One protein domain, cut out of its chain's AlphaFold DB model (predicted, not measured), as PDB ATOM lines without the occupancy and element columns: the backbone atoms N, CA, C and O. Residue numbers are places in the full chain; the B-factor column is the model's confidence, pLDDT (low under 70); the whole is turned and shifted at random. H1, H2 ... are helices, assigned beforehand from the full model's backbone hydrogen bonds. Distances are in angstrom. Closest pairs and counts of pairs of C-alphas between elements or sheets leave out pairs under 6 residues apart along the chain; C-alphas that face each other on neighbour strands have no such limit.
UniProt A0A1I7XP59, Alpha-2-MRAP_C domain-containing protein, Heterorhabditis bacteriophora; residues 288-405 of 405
ATOM      1  N   PHE A 288      49.592  21.848  76.702       76.94
ATOM      2  CA  PHE A 288      48.607  22.388  75.763       76.94
ATOM      3  C   PHE A 288      49.039  23.756  75.239       76.94
ATOM      4  O   PHE A 288      49.553  24.573  76.002       76.94
ATOM      5  N   LYS A 289      48.796  24.043  73.952       72.75
ATOM      6  CA  LYS A 289      49.149  25.335  73.339       72.75
ATOM      7  C   LYS A 289      48.066  26.401  73.565       72.75
ATOM      8  O   LYS A 289      48.415  27.549  73.838       72.75
ATOM      9  N   ASP A 290      46.784  26.035  73.511       80.12
ATOM     10  CA  ASP A 290      45.631  26.928  73.683       80.12
ATOM     11  C   ASP A 290      45.340  27.257  75.158       80.12
ATOM     12  O   ASP A 290      45.205  26.377  76.011       80.12
ATOM     13  N   ASP A 291      45.185  28.545  75.463       78.44
ATOM     14  CA  ASP A 291      45.010  29.029  76.834       78.44
ATOM     15  C   ASP A 291      43.698  28.578  77.494       78.44
ATOM     16  O   ASP A 291      43.644  28.446  78.719       78.44
ATOM     17  N   LYS A 292      42.637  28.302  76.723       79.62
ATOM     18  CA  LYS A 292      41.390  27.749  77.278       79.62
ATOM     19  C   LYS A 292      41.598  26.306  77.714       79.62
ATOM     20  O   LYS A 292      41.163  25.927  78.798       79.62
ATOM     21  N   VAL A 293      42.301  25.518  76.904       83.38
ATOM     22  CA  VAL A 293      42.615  24.119  77.219       83.38
ATOM     23  C   VAL A 293      43.542  24.038  78.436       83.38
ATOM     24  O   VAL A 293      43.290  23.236  79.334       83.38
ATOM     25  N   LYS A 294      44.529  24.941  78.549       82.06
ATOM     26  CA  LYS A 294      45.376  25.060  79.752       82.06
ATOM     27  C   LYS A 294      44.550  25.302  81.016       82.06
ATOM     28  O   LYS A 294      44.773  24.641  82.027       82.06
ATOM     29  N   LYS A 295      43.579  26.225  80.971       82.19
ATOM     30  CA  LYS A 295      42.687  26.505  82.111       82.19
ATOM     31  C   LYS A 295      41.861  25.279  82.502       82.19
ATOM     32  O   LYS A 295      41.799  24.953  83.684       82.19
ATOM     33  N   LEU A 296      41.290  24.572  81.526       83.69
ATOM     34  CA  LEU A 296      40.536  23.338  81.771       83.69
ATOM     35  C   LEU A 296      41.409  22.249  82.396       83.69
ATOM     36  O   LEU A 296      40.967  21.572  83.320       83.69
ATOM     37  N   TRP A 297      42.656  22.117  81.948       86.62
ATOM     38  CA  TRP A 297      43.601  21.173  82.535       86.62
ATOM     39  C   TRP A 297      43.973  21.517  83.977       86.62
ATOM     40  O   TRP A 297      44.077  20.618  84.809       86.62
ATOM     41  N   LYS A 298      44.143  22.805  84.307       83.38
ATOM     42  CA  LYS A 298      44.355  23.228  85.699       83.38
ATOM     43  C   LYS A 298      43.146  22.878  86.568       83.38
ATOM     44  O   LYS A 298      43.322  22.258  87.608       83.38
ATOM     45  N   LEU A 299      41.930  23.172  86.101       82.75
ATOM     46  CA  LEU A 299      40.699  22.791  86.804       82.75
ATOM     47  C   LEU A 299      40.595  21.271  86.986       82.75
ATOM     48  O   LEU A 299      40.231  20.801  88.060       82.75
ATOM     49  N   ALA A 300      40.946  20.486  85.966       82.75
ATOM     50  CA  ALA A 300      40.971  19.029  86.056       82.75
ATOM     51  C   ALA A 300      41.993  18.523  87.090       82.75
ATOM     52  O   ALA A 300      41.679  17.598  87.827       82.75
ATOM     53  N   GLN A 301      43.168  19.149  87.207       83.12
ATOM     54  CA  GLN A 301      44.178  18.784  88.209       83.12
ATOM     55  C   GLN A 301      43.790  19.171  89.642       83.12
ATOM     56  O   GLN A 301      44.107  18.443  90.576       83.12
ATOM     57  N   THR A 302      43.109  20.305  89.834       80.94
ATOM     58  CA  THR A 302      42.643  20.744  91.164       80.94
ATOM     59  C   THR A 302      41.538  19.838  91.716       80.94
ATOM     60  O   THR A 302      41.364  19.719  92.926       80.94
ATOM     61  N   ASN A 303      40.802  19.158  90.837       77.81
ATOM     62  CA  ASN A 303      39.756  18.221  91.223       77.81
ATOM     63  C   ASN A 303      40.333  16.970  91.911       77.81
ATOM     64  O   ASN A 303      40.885  16.085  91.261       77.81
ATOM     65  N   ARG A 304      40.082  16.822  93.217       71.75
ATOM     66  CA  ARG A 304      40.466  15.630  94.006       71.75
ATOM     67  C   ARG A 304      39.720  14.345  93.602       71.75
ATOM     68  O   ARG A 304      40.125  13.250  93.973       71.75
ATOM     69  N   ASN A 305      38.629  14.481  92.848       75.50
ATOM     70  CA  ASN A 305      37.722  13.392  92.477       75.50
ATOM     71  C   ASN A 305      38.133  12.618  91.212       75.50
ATOM     72  O   ASN A 305      37.404  11.709  90.816       75.50
ATOM     73  N   PHE A 306      39.237  12.979  90.550       79.94
ATOM     74  CA  PHE A 306      39.733  12.234  89.393       79.94
ATOM     75  C   PHE A 306      40.820  11.241  89.797       79.94
ATOM     76  O   PHE A 306      41.764  11.583  90.508       79.94
ATOM     77  N   SER A 307      40.698  10.007  89.306       83.44
ATOM     78  CA  SER A 307      41.786   9.033  89.371       83.44
ATOM     79  C   SER A 307      42.918   9.434  88.419       83.44
ATOM     80  O   SER A 307      42.695  10.133  87.431       83.44
ATOM     81  N   ALA A 308      44.132   8.926  88.653       82.75
ATOM     82  CA  ALA A 308      45.252   9.090  87.722       82.75
ATOM     83  C   ALA A 308      44.905   8.603  86.301       82.75
ATOM     84  O   ALA A 308      45.345   9.195  85.320       82.75
ATOM     85  N   HIS A 309      44.068   7.564  86.186       83.62
ATOM     86  CA  HIS A 309      43.576   7.083  84.894       83.62
ATOM     87  C   HIS A 309      42.615   8.075  84.223       83.62
ATOM     88  O   HIS A 309      42.763   8.364  83.037       83.62
ATOM     89  N   ASP A 310      41.674   8.645  84.983       84.06
ATOM     90  CA  ASP A 310      40.714   9.624  84.460       84.06
ATOM     91  C   ASP A 310      41.418  10.906  84.006       84.06
ATOM     92  O   ASP A 310      41.024  11.511  83.010       84.06
ATOM     93  N   LEU A 311      42.484  11.302  84.710       84.75
ATOM     94  CA  LEU A 311      43.324  12.433  84.324       84.75
ATOM     95  C   LEU A 311      44.058  12.178  83.005       84.75
ATOM     96  O   LEU A 311      44.134  13.096  82.194       84.75
ATOM     97  N   GLU A 312      44.550  10.962  82.750       82.62
ATOM     98  CA  GLU A 312      45.209  10.645  81.476       82.62
ATOM     99  C   GLU A 312      44.205  10.613  80.314       82.62
ATOM    100  O   GLU A 312      44.444  11.231  79.279       82.62
ATOM    101  N   VAL A 313      43.022  10.015  80.508       86.06
ATOM    102  CA  VAL A 313      41.938  10.066  79.506       86.06
ATOM    103  C   VAL A 313      41.516  11.513  79.240       86.06
ATOM    104  O   VAL A 313      41.284  11.908  78.094       86.06
ATOM    105  N   MET A 314      41.444  12.337  80.289       84.62
ATOM    106  CA  MET A 314      41.091  13.744  80.144       84.62
ATOM    107  C   MET A 314      42.174  14.541  79.418       84.62
ATOM    108  O   MET A 314      41.860  15.406  78.602       84.62
ATOM    109  N   LYS A 315      43.442  14.235  79.683       84.62
ATOM    110  CA  LYS A 315      44.589  14.833  79.007       84.62
ATOM    111  C   LYS A 315      44.579  14.523  77.513       84.62
ATOM    112  O   LYS A 315      44.751  15.449  76.723       84.62
ATOM    113  N   ASP A 316      44.307  13.280  77.123       83.31
ATOM    114  CA  ASP A 316      44.207  12.878  75.715       83.31
ATOM    115  C   ASP A 316      43.062  13.597  74.986       83.31
ATOM    116  O   ASP A 316      43.251  14.140  73.891       83.31
ATOM    117  N   GLU A 317      41.884  13.679  75.609       85.12
ATOM    118  CA  GLU A 317      40.730  14.389  75.045       85.12
ATOM    119  C   GLU A 317      41.011  15.904  74.922       85.12
ATOM    120  O   GLU A 317      40.733  16.516  73.886       85.12
ATOM    121  N   LEU A 318      41.638  16.521  75.931       86.81
ATOM    122  CA  LEU A 318      42.075  17.923  75.879       86.81
ATOM    123  C   LEU A 318      43.145  18.159  74.804       86.81
ATOM    124  O   LEU A 318      43.137  19.203  74.153       86.81
ATOM    125  N   LEU A 319      44.015  17.182  74.546       83.25
ATOM    126  CA  LEU A 319      45.042  17.266  73.507       83.25
ATOM    127  C   LEU A 319      44.425  17.177  72.105       83.25
ATOM    128  O   LEU A 319      44.861  17.859  71.171       83.25
ATOM    129  N   HIS A 320      43.362  16.385  71.955       81.75
ATOM    130  CA  HIS A 320      42.521  16.399  70.761       81.75
ATOM    131  C   HIS A 320      41.824  17.749  70.564       81.75
ATOM    132  O   HIS A 320      41.810  18.260  69.436       81.75
ATOM    133  N   PHE A 321      41.302  18.360  71.633       80.69
ATOM    134  CA  PHE A 321      40.720  19.701  71.561       80.69
ATOM    135  C   PHE A 321      41.749  20.765  71.176       80.69
ATOM    136  O   PHE A 321      41.464  21.562  70.287       80.69
ATOM    137  N   ASP A 322      42.951  20.745  71.753       81.56
ATOM    138  CA  ASP A 322      44.027  21.698  71.450       81.56
ATOM    139  C   ASP A 322      44.419  21.671  69.961       81.56
ATOM    140  O   ASP A 322      44.413  22.693  69.264       81.56
ATOM    141  N   LYS A 323      44.642  20.466  69.413       82.00
ATOM    142  CA  LYS A 323      44.907  20.270  67.976       82.00
ATOM    143  C   LYS A 323      43.777  20.820  67.111       82.00
ATOM    144  O   LYS A 323      44.022  21.426  66.062       82.00
ATOM    145  N   HIS A 324      42.533  20.588  67.519       77.12
ATOM    146  CA  HIS A 324      41.391  20.975  66.715       77.12
ATOM    147  C   HIS A 324      41.093  22.479  66.807       77.12
ATOM    148  O   HIS A 324      40.803  23.082  65.773       77.12
ATOM    149  N   LEU A 325      41.273  23.107  67.973       80.50
ATOM    150  CA  LEU A 325      41.200  24.558  68.169       80.50
ATOM    151  C   LEU A 325      42.255  25.293  67.352       80.50
ATOM    152  O   LEU A 325      41.925  26.261  66.668       80.50
ATOM    153  N   LYS A 326      43.492  24.784  67.314       78.69
ATOM    154  CA  LYS A 326      44.536  25.323  66.434       78.69
ATOM    155  C   LYS A 326      44.084  25.343  64.971       78.69
ATOM    156  O   LYS A 326      44.274  26.338  64.273       78.69
ATOM    157  N   LYS A 327      43.426  24.274  64.505       79.25
ATOM    158  CA  LYS A 327      42.860  24.208  63.147       79.25
ATOM    159  C   LYS A 327      41.760  25.256  62.925       79.25
ATOM    160  O   LYS A 327      41.747  25.885  61.869       79.25
ATOM    161  N   ILE A 328      40.877  25.471  63.905       77.81
ATOM    162  CA  ILE A 328      39.834  26.512  63.841       77.81
ATOM    163  C   ILE A 328      40.459  27.906  63.790       77.81
ATOM    164  O   ILE A 328      40.054  28.725  62.969       77.81
ATOM    165  N   ALA A 329      41.430  28.187  64.662       73.38
ATOM    166  CA  ALA A 329      42.082  29.488  64.757       73.38
ATOM    167  C   ALA A 329      42.756  29.862  63.432       73.38
ATOM    168  O   ALA A 329      42.550  30.964  62.927       73.38
ATOM    169  N   LEU A 330      43.468  28.911  62.818       73.00
ATOM    170  CA  LEU A 330      44.028  29.095  61.482       73.00
ATOM    171  C   LEU A 330      42.932  29.417  60.459       73.00
ATOM    172  O   LEU A 330      43.063  30.400  59.735       73.00
ATOM    173  N   HIS A 331      41.840  28.647  60.424       71.38
ATOM    174  CA  HIS A 331      40.736  28.885  59.485       71.38
ATOM    175  C   HIS A 331      40.121  30.280  59.647       71.38
ATOM    176  O   HIS A 331      40.009  31.012  58.670       71.38
ATOM    177  N   LYS A 332      39.825  30.694  60.886       74.06
ATOM    178  CA  LYS A 332      39.280  32.027  61.185       74.06
ATOM    179  C   LYS A 332      40.208  33.147  60.711       74.06
ATOM    180  O   LYS A 332      39.739  34.117  60.130       74.06
ATOM    181  N   VAL A 333      41.524  33.013  60.902       68.00
ATOM    182  CA  VAL A 333      42.501  34.004  60.412       68.00
ATOM    183  C   VAL A 333      42.504  34.077  58.882       68.00
ATOM    184  O   VAL A 333      42.586  35.175  58.324       68.00
ATOM    185  N   TYR A 334      42.374  32.941  58.190       65.06
ATOM    186  CA  TYR A 334      42.242  32.915  56.731       65.06
ATOM    187  C   TYR A 334      40.946  33.575  56.245       65.06
ATOM    188  O   TYR A 334      40.990  34.309  55.254       65.06
ATOM    189  N   ASP A 335      39.828  33.357  56.938       60.78
ATOM    190  CA  ASP A 335      38.534  33.961  56.606       60.78
ATOM    191  C   ASP A 335      38.556  35.481  56.820       60.78
ATOM    192  O   ASP A 335      38.259  36.231  55.891       60.78
ATOM    193  N   ILE A 336      39.050  35.943  57.975       63.00
ATOM    194  CA  ILE A 336      39.208  37.373  58.293       63.00
ATOM    195  C   ILE A 336      40.150  38.050  57.289       63.00
ATOM    196  O   ILE A 336      39.875  39.141  56.794       63.00
ATOM    197  N   SER A 337      41.254  37.392  56.922       59.84
ATOM    198  CA  SER A 337      42.182  37.916  55.912       59.84
ATOM    199  C   SER A 337      41.538  38.009  54.525       59.84
ATOM    200  O   SER A 337      41.874  38.902  53.747       59.84
ATOM    201  N   ARG A 338      40.614  37.098  54.194       61.03
ATOM    202  CA  ARG A 338      39.858  37.123  52.936       61.03
ATOM    203  C   ARG A 338      38.833  38.256  52.928       61.03
ATOM    204  O   ARG A 338      38.726  38.946  51.917       61.03
ATOM    205  N   GLU A 339      38.120  38.457  54.031       56.44
ATOM    206  CA  GLU A 339      37.118  39.519  54.186       56.44
ATOM    207  C   GLU A 339      37.756  40.912  54.218       56.44
ATOM    208  O   GLU A 339      37.351  41.786  53.453       56.44
ATOM    209  N   ASN A 340      38.833  41.105  54.984       54.38
ATOM    210  CA  ASN A 340      39.538  42.389  55.062       54.38
ATOM    211  C   ASN A 340      40.201  42.782  53.731       54.38
ATOM    212  O   ASN A 340      40.228  43.957  53.363       54.38
ATOM    213  N   PHE A 341      40.688  41.801  52.962       54.84
ATOM    214  CA  PHE A 341      41.192  42.032  51.603       54.84
ATOM    215  C   PHE A 341      40.070  42.394  50.612       54.84
ATOM    216  O   PHE A 341      40.323  43.075  49.618       54.84
ATOM    217  N   CYS A 342      38.833  41.964  50.879       52.19
ATOM    218  CA  CYS A 342      37.650  42.290  50.082       52.19
ATOM    219  C   CYS A 342      37.067  43.669  50.440       52.19
ATOM    220  O   CYS A 342      36.552  44.356  49.567       52.19
ATOM    221  N   ALA A 343      37.179  44.110  51.693       49.47
ATOM    222  CA  ALA A 343      36.606  45.382  52.137       49.47
ATOM    223  C   ALA A 343      37.459  46.622  51.783       49.47
ATOM    224  O   ALA A 343      36.920  47.712  51.624       49.47
ATOM    225  N   SER A 344      38.783  46.486  51.639       49.59
ATOM    226  CA  SER A 344      39.712  47.636  51.676       49.59
ATOM    227  C   SER A 344      40.042  48.295  50.321       49.59
ATOM    228  O   SER A 344      40.971  49.092  50.218       49.59
ATOM    229  N   SER A 345      39.321  48.000  49.233       52.19
ATOM    230  CA  SER A 345      39.584  48.651  47.938       52.19
ATOM    231  C   SER A 345      38.356  49.408  47.445       52.19
ATOM    232  O   SER A 345      37.323  48.825  47.160       52.19
ATOM    233  N   THR A 346      38.456  50.721  47.273       50.84
ATOM    234  CA  THR A 346      37.409  51.567  46.664       50.84
ATOM    235  C   THR A 346      37.130  51.207  45.197       50.84
ATOM    236  O   THR A 346      36.045  51.457  44.686       50.84
ATOM    237  N   ILE A 347      38.062  50.512  44.532       55.56
ATOM    238  CA  ILE A 347      37.866  49.885  43.209       55.56
ATOM    239  C   ILE A 347      36.902  48.681  43.302       55.56
ATOM    240  O   ILE A 347      36.350  48.222  42.301       55.56
ATOM    241  N   LEU A 348      36.658  48.174  44.511       51.62
ATOM    242  CA  LEU A 348      35.848  46.993  44.760       51.62
ATOM    243  C   LEU A 348      34.351  47.288  44.780       51.62
ATOM    244  O   LEU A 348      33.620  46.354  44.551       51.62
ATOM    245  N   PHE A 349      33.864  48.527  44.911       54.44
ATOM    246  CA  PHE A 349      32.417  48.792  44.772       54.44
ATOM    247  C   PHE A 349      31.918  48.528  43.334       54.44
ATOM    248  O   PHE A 349      30.873  47.915  43.129       54.44
ATOM    249  N   PHE A 350      32.723  48.887  42.327       53.12
ATOM    250  CA  PHE A 350      32.425  48.592  40.919       53.12
ATOM    251  C   PHE A 350      32.646  47.117  40.569       53.12
ATOM    252  O   PHE A 350      31.823  46.517  39.881       53.12
ATOM    253  N   LEU A 351      33.707  46.499  41.103       54.22
ATOM    254  CA  LEU A 351      33.918  45.058  40.945       54.22
ATOM    255  C   LEU A 351      32.925  44.225  41.768       54.22
ATOM    256  O   LEU A 351      32.690  43.087  41.404       54.22
ATOM    257  N   GLN A 352      32.337  44.754  42.843       52.03
ATOM    258  CA  GLN A 352      31.316  44.090  43.659       52.03
ATOM    259  C   GLN A 352      30.021  43.985  42.859       52.03
ATOM    260  O   GLN A 352      29.485  42.894  42.759       52.03
ATOM    261  N   SER A 353      29.605  45.048  42.163       57.34
ATOM    262  CA  SER A 353      28.471  44.989  41.228       57.34
ATOM    263  C   SER A 353      28.695  43.994  40.078       57.34
ATOM    264  O   SER A 353      27.760  43.308  39.669       57.34
ATOM    265  N   GLU A 354      29.918  43.899  39.548       56.56
ATOM    266  CA  GLU A 354      30.261  42.966  38.463       56.56
ATOM    267  C   GLU A 354      30.411  41.520  38.975       56.56
ATOM    268  O   GLU A 354      29.957  40.572  38.337       56.56
ATOM    269  N   LEU A 355      30.966  41.335  40.177       54.59
ATOM    270  CA  LEU A 355      31.042  40.050  40.868       54.59
ATOM    271  C   LEU A 355      29.671  39.571  41.346       54.59
ATOM    272  O   LEU A 355      29.460  38.366  41.358       54.59
ATOM    273  N   ASP A 356      28.741  40.462  41.689       64.00
ATOM    274  CA  ASP A 356      27.360  40.127  42.048       64.00
ATOM    275  C   ASP A 356      26.544  39.736  40.806       64.00
ATOM    276  O   ASP A 356      25.762  38.786  40.857       64.00
ATOM    277  N   ALA A 357      26.819  40.341  39.642       63.56
ATOM    278  CA  ALA A 357      26.302  39.867  38.356       63.56
ATOM    279  C   ALA A 357      26.876  38.486  37.973       63.56
ATOM    280  O   ALA A 357      26.142  37.601  37.531       63.56
ATOM    281  N   ILE A 358      28.174  38.260  38.209       57.56
ATOM    282  CA  ILE A 358      28.826  36.954  38.015       57.56
ATOM    283  C   ILE A 358      28.326  35.923  39.041       57.56
ATOM    284  O   ILE A 358      28.164  34.759  38.690       57.56
ATOM    285  N   ARG A 359      28.033  36.313  40.290       52.84
ATOM    286  CA  ARG A 359      27.421  35.445  41.312       52.84
ATOM    287  C   ARG A 359      25.995  35.083  40.944       52.84
ATOM    288  O   ARG A 359      25.684  33.906  41.016       52.84
ATOM    289  N   SER A 360      25.191  36.020  40.447       59.28
ATOM    290  CA  SER A 360      23.857  35.720  39.913       59.28
ATOM    291  C   SER A 360      23.920  34.745  38.726       59.28
ATOM    292  O   SER A 360      23.078  33.859  38.600       59.28
ATOM    293  N   ASN A 361      24.952  34.836  37.879       56.44
ATOM    294  CA  ASN A 361      25.192  33.853  36.816       56.44
ATOM    295  C   ASN A 361      25.723  32.505  37.344       56.44
ATOM    296  O   ASN A 361      25.335  31.457  36.842       56.44
ATOM    297  N   ASN A 362      26.560  32.500  38.383       49.16
ATOM    298  CA  ASN A 362      27.097  31.276  38.988       49.16
ATOM    299  C   ASN A 362      26.102  30.570  39.926       49.16
ATOM    300  O   ASN A 362      26.216  29.362  40.116       49.16
ATOM    301  N   GLU A 363      25.126  31.290  40.485       51.31
ATOM    302  CA  GLU A 363      23.948  30.755  41.183       51.31
ATOM    303  C   GLU A 363      23.033  30.020  40.203       51.31
ATOM    304  O   GLU A 363      22.525  28.949  40.528       51.31
ATOM    305  N   LYS A 364      22.922  30.517  38.963       55.81
ATOM    306  CA  LYS A 364      22.287  29.785  37.854       55.81
ATOM    307  C   LYS A 364      23.098  28.554  37.413       55.81
ATOM    308  O   LYS A 364      22.520  27.643  36.831       55.81
ATOM    309  N   GLU A 365      24.398  28.487  37.725       48.38
ATOM    310  CA  GLU A 365      25.290  27.352  37.412       48.38
ATOM    311  C   GLU A 365      25.681  26.463  38.620       48.38
ATOM    312  O   GLU A 365      26.540  25.591  38.492       48.38
ATOM    313  N   GLY A 366      25.092  26.640  39.810       52.56
ATOM    314  CA  GLY A 366      25.265  25.742  40.970       52.56
ATOM    315  C   GLY A 366      26.662  25.678  41.622       52.56
ATOM    316  O   GLY A 366      26.846  24.970  42.614       52.56
ATOM    317  N   LYS A 367      27.665  26.413  41.121       52.88
ATOM    318  CA  LYS A 367      29.058  26.374  41.628       52.88
ATOM    319  C   LYS A 367      29.250  27.137  42.946       52.88
ATOM    320  O   LYS A 367      30.115  26.773  43.739       52.88
ATOM    321  N   THR A 368      28.456  28.176  43.204       55.78
ATOM    322  CA  THR A 368      28.495  28.962  44.456       55.78
ATOM    323  C   THR A 368      27.886  28.206  45.637       55.78
ATOM    324  O   THR A 368      28.352  28.348  46.769       55.78
ATOM    325  N   THR A 369      26.909  27.339  45.373       57.44
ATOM    326  CA  THR A 369      26.200  26.561  46.392       57.44
ATOM    327  C   THR A 369      27.132  25.589  47.113       57.44
ATOM    328  O   THR A 369      27.069  25.475  48.330       57.44
ATOM    329  N   LEU A 370      28.057  24.939  46.397       56.44
ATOM    330  CA  LEU A 370      28.947  23.929  46.981       56.44
ATOM    331  C   LEU A 370      30.005  24.535  47.916       56.44
ATOM    332  O   LEU A 370      30.279  23.984  48.978       56.44
ATOM    333  N   GLN A 371      30.549  25.703  47.569       58.94
ATOM    334  CA  GLN A 371      31.511  26.405  48.424       58.94
ATOM    335  C   GLN A 371      30.836  27.031  49.655       58.94
ATOM    336  O   GLN A 371      31.430  27.082  50.732       58.94
ATOM    337  N   HIS A 372      29.590  27.493  49.518       58.75
ATOM    338  CA  HIS A 372      28.792  27.950  50.653       58.75
ATOM    339  C   HIS A 372      28.405  26.786  51.579       58.75
ATOM    340  O   HIS A 372      28.509  26.913  52.798       58.75
ATOM    341  N   LEU A 373      28.055  25.624  51.018       64.38
ATOM    342  CA  LEU A 373      27.804  24.393  51.775       64.38
ATOM    343  C   LEU A 373      29.051  23.919  52.538       64.38
ATOM    344  O   LEU A 373      28.948  23.579  53.711       64.38
ATOM    345  N   GLU A 374      30.239  23.959  51.926       64.50
ATOM    346  CA  GLU A 374      31.485  23.573  52.607       64.50
ATOM    347  C   GLU A 374      31.821  24.530  53.767       64.50
ATOM    348  O   GLU A 374      32.158  24.077  54.861       64.50
ATOM    349  N   ASN A 375      31.666  25.847  53.574       66.44
ATOM    350  CA  ASN A 375      31.907  26.827  54.642       66.44
ATOM    351  C   ASN A 375      30.891  26.684  55.786       66.44
ATOM    352  O   ASN A 375      31.286  26.679  56.949       66.44
ATOM    353  N   THR A 376      29.603  26.505  55.473       72.38
ATOM    354  CA  THR A 376      28.547  26.328  56.487       72.38
ATOM    355  C   THR A 376      28.708  25.016  57.256       72.38
ATOM    356  O   THR A 376      28.531  24.986  58.475       72.38
ATOM    357  N   GLU A 377      29.119  23.929  56.595       74.12
ATOM    358  CA  GLU A 377      29.437  22.669  57.270       74.12
ATOM    359  C   GLU A 377      30.641  22.825  58.215       74.12
ATOM    360  O   GLU A 377      30.637  22.311  59.340       74.12
ATOM    361  N   MET A 378      31.674  23.547  57.781       69.06
ATOM    362  CA  MET A 378      32.867  23.814  58.584       69.06
ATOM    363  C   MET A 378      32.565  24.720  59.783       69.06
ATOM    364  O   MET A 378      32.974  24.402  60.901       69.06
ATOM    365  N   GLU A 379      31.783  25.782  59.597       73.94
ATOM    366  CA  GLU A 379      31.287  26.635  60.682       73.94
ATOM    367  C   GLU A 379      30.454  25.838  61.690       73.94
ATOM    368  O   GLU A 379      30.690  25.930  62.896       73.94
ATOM    369  N   ALA A 380      29.561  24.964  61.217       78.31
ATOM    370  CA  ALA A 380      28.789  24.084  62.088       78.31
ATOM    371  C   ALA A 380      29.689  23.120  62.883       78.31
ATOM    372  O   ALA A 380      29.429  22.851  64.061       78.31
ATOM    373  N   LYS A 381      30.775  22.604  62.286       75.50
ATOM    374  CA  LYS A 381      31.779  21.791  63.001       75.50
ATOM    375  C   LYS A 381      32.509  22.607  64.068       75.50
ATOM    376  O   LYS A 381      32.679  22.109  65.183       75.50
ATOM    377  N   HIS A 382      32.895  23.845  63.759       80.31
ATOM    378  CA  HIS A 382      33.525  24.749  64.724       80.31
ATOM    379  C   HIS A 382      32.589  25.025  65.906       80.31
ATOM    380  O   HIS A 382      32.983  24.872  67.062       80.31
ATOM    381  N   GLU A 383      31.322  25.325  65.630       81.62
ATOM    382  CA  GLU A 383      30.344  25.632  66.666       81.62
ATOM    383  C   GLU A 383      30.035  24.422  67.560       81.62
ATOM    384  O   GLU A 383      29.942  24.545  68.785       81.62
ATOM    385  N   ARG A 384      29.921  23.218  66.980       81.81
ATOM    386  CA  ARG A 384      29.739  21.970  67.746       81.81
ATOM    387  C   ARG A 384      30.862  21.759  68.755       81.81
ATOM    388  O   ARG A 384      30.606  21.297  69.866       81.81
ATOM    389  N   MET A 385      32.086  22.091  68.381       77.81
ATOM    390  CA  MET A 385      33.250  21.931  69.239       77.81
ATOM    391  C   MET A 385      33.347  23.006  70.316       77.81
ATOM    392  O   MET A 385      33.563  22.664  71.475       77.81
ATOM    393  N   ASP A 386      33.069  24.265  69.982       77.38
ATOM    394  CA  ASP A 386      32.949  25.329  70.986       77.38
ATOM    395  C   ASP A 386      31.864  24.985  72.023       77.38
ATOM    396  O   ASP A 386      32.033  25.202  73.223       77.38
ATOM    397  N   ARG A 387      30.752  24.376  71.587       83.81
ATOM    398  CA  ARG A 387      29.717  23.860  72.495       83.81
ATOM    399  C   ARG A 387      30.239  22.720  73.378       83.81
ATOM    400  O   ARG A 387      29.884  22.689  74.554       83.81
ATOM    401  N   LYS A 388      31.048  21.795  72.848       83.44
ATOM    402  CA  LYS A 388      31.666  20.716  73.643       83.44
ATOM    403  C   LYS A 388      32.610  21.273  74.710       83.44
ATOM    404  O   LYS A 388      32.489  20.868  75.859       83.44
ATOM    405  N   LEU A 389      33.454  22.244  74.363       80.81
ATOM    406  CA  LEU A 389      34.351  22.904  75.319       80.81
ATOM    407  C   LEU A 389      33.581  23.594  76.441       80.81
ATOM    408  O   LEU A 389      33.864  23.346  77.606       80.81
ATOM    409  N   ARG A 390      32.535  24.362  76.110       83.62
ATOM    410  CA  ARG A 390      31.672  24.991  77.126       83.62
ATOM    411  C   ARG A 390      30.991  23.973  78.041       83.62
ATOM    412  O   ARG A 390      30.758  24.252  79.213       83.62
ATOM    413  N   LYS A 391      30.620  22.799  77.516       86.88
ATOM    414  CA  LYS A 391      30.051  21.717  78.335       86.88
ATOM    415  C   LYS A 391      31.099  21.109  79.263       86.88
ATOM    416  O   LYS A 391      30.779  20.863  80.420       86.88
ATOM    417  N   LEU A 392      32.316  20.888  78.767       82.44
ATOM    418  CA  LEU A 392      33.418  20.347  79.557       82.44
ATOM    419  C   LEU A 392      33.837  21.313  80.671       82.44
ATOM    420  O   LEU A 392      33.989  20.893  81.809       82.44
ATOM    421  N   GLU A 393      33.923  22.606  80.361       82.25
ATOM    422  CA  GLU A 393      34.160  23.684  81.327       82.25
ATOM    423  C   GLU A 393      33.128  23.657  82.455       82.25
ATOM    424  O   GLU A 393      33.487  23.498  83.618       82.25
ATOM    425  N   LYS A 394      31.834  23.679  82.112       86.25
ATOM    426  CA  LYS A 394      30.752  23.601  83.105       86.25
ATOM    427  C   LYS A 394      30.785  22.314  83.928       86.25
ATOM    428  O   LYS A 394      30.488  22.351  85.119       86.25
ATOM    429  N   TYR A 395      31.107  21.181  83.306       83.00
ATOM    430  CA  TYR A 395      31.216  19.901  84.004       83.00
ATOM    431  C   TYR A 395      32.356  19.916  85.026       83.00
ATOM    432  O   TYR A 395      32.151  19.520  86.174       83.00
ATOM    433  N   LEU A 396      33.530  20.412  84.630       79.00
ATOM    434  CA  LEU A 396      34.685  20.527  85.513       79.00
ATOM    435  C   LEU A 396      34.417  21.525  86.641       79.00
ATOM    436  O   LEU A 396      34.653  21.188  87.793       79.00
ATOM    437  N   GLU A 397      33.843  22.693  86.353       80.62
ATOM    438  CA  GLU A 397      33.467  23.669  87.383       80.62
ATOM    439  C   GLU A 397      32.457  23.119  88.397       80.62
ATOM    440  O   GLU A 397      32.569  23.394  89.591       80.62
ATOM    441  N   ALA A 398      31.454  22.364  87.939       79.19
ATOM    442  CA  ALA A 398      30.480  21.744  88.832       79.19
ATOM    443  C   ALA A 398      31.150  20.688  89.721       79.19
ATOM    444  O   ALA A 398      30.905  20.643  90.924       79.19
ATOM    445  N   LYS A 399      32.037  19.870  89.145       72.88
ATOM    446  CA  LYS A 399      32.796  18.856  89.886       72.88
ATOM    447  C   LYS A 399      33.768  19.452  90.907       72.88
ATOM    448  O   LYS A 399      33.847  18.890  91.996       72.88
ATOM    449  N   VAL A 400      34.415  20.584  90.605       68.31
ATOM    450  CA  VAL A 400      35.275  21.306  91.565       68.31
ATOM    451  C   VAL A 400      34.435  21.782  92.745       68.31
ATOM    452  O   VAL A 400      34.738  21.443  93.886       68.31
ATOM    453  N   ARG A 401      33.317  22.475  92.482       62.78
ATOM    454  CA  ARG A 401      32.432  22.996  93.541       62.78
ATOM    455  C   ARG A 401      31.873  21.902  94.449       62.78
ATOM    456  O   ARG A 401      31.768  22.109  95.648       62.78
ATOM    457  N   HIS A 402      31.539  20.739  93.895       59.25
ATOM    458  CA  HIS A 402      31.080  19.588  94.680       59.25
ATOM    459  C   HIS A 402      32.196  18.863  95.446       59.25
ATOM    460  O   HIS A 402      31.889  17.987  96.242       59.25
ATOM    461  N   SER A 403      33.469  19.171  95.183       53.94
ATOM    462  CA  SER A 403      34.609  18.628  95.933       53.94
ATOM    463  C   SER A 403      35.118  19.557  97.042       53.94
ATOM    464  O   SER A 403      35.858  19.101  97.910       53.94
ATOM    465  N   GLU A 404      34.741  20.839  97.000       51.19
ATOM    466  CA  GLU A 404      35.082  21.861  98.005       51.19
ATOM    467  C   GLU A 404      34.005  22.030  99.097       51.19
ATOM    468  O   GLU A 404      34.299  22.591 100.153       51.19
ATOM    469  N   LEU A 405      32.780  21.552  98.840       42.44
ATOM    470  CA  LEU A 405      31.682  21.408  99.808       42.44
ATOM    471  C   LEU A 405      31.733  20.027 100.459       42.44
ATOM    472  O   LEU A 405      31.463  19.957 101.679       42.44
TER     473      LEU A 405
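AT A GLANCE: This is residues 288 to 405 of the 405 residues of the protein "Alpha-2-MRAP_C domain-containing protein" of Heterorhabditis bacteriophora (UniProt A0A1I7XP59). Two long helices, H2 and H4, run opposite ways and spread apart toward one end, where H3 spans the gap as a crossbar and makes a long, open triangle. Toward the other end the short H1 packs on parts of both, giving a three-helix bundle there. The printed part has 118 residues with four named helices in the order H1, H2, H3, H4, no named strand, and the class all helix. It is extended, a rod spanning 64 by 29 by 23 A, with a radius of gyration of the C-alphas of 21.4 A.

HOW THE PARTS SIT: Start with H1, residues 291 to 302, which forms a helical hairpin with H2, residues 308 to 343: residues 311 to 322 of H2 touch H1 at a shallow tilt of 16 degrees, opposite ways, the closest C-alphas being those of Val 293 and Leu 318, 6.4 A apart. H3, residues 348 to 363, is close to H2 but not clearly touching, with C-alphas 342 and 348 closest at 7.3 A, and is apart from H1. H4, residues 367 to 404, and H3 only just touch, with 3 pairs of C-alphas within 8 A, and only at the corner, about perpendicular at 81 degrees; Asn 362 and Thr 368 have the closest C-alphas, 6.1 A apart. Look next at residues 393 to 400 of H4, which touch H1 at a shallow tilt of 27 degrees, the same way; the closest C-alphas, of Leu 296 and Glu 393, are 6.4 A apart. H2 and H4 are close but not clearly touching, at a steep tilt of 39 degrees, with the C-alphas of Ile 328 and His 382 closest at 6.6 A. H1, H2 and H4 form an up and down bundle, each running against the one before it. Every O i to N i+4 pair is within hydrogen-bond range in H1, H2 and H3, and 33 of 34 are in H4.

IN THESE COORDINATES: Find C-alpha 291 at (45.010, 29.029, 76.834), where H1 begins its 12 residues. H2 runs 51.6 A from C-alpha 308 to C-alpha 343 at (36.606, 45.382, 52.137). H3 has 16 residues, and H4 runs 56.9 A to C-alpha 404 at (35.082, 21.861, 98.005).

THE WHOLE: The C-alphas of Glu 354 and Leu 405, the two farthest apart, are 65.0 A from each other. The printed part has no cut, and its three links are tight. Look for pLDDT under 70 at residues 333 to 375, 378 and 400 to 405; the mean of the printed part is 70.4.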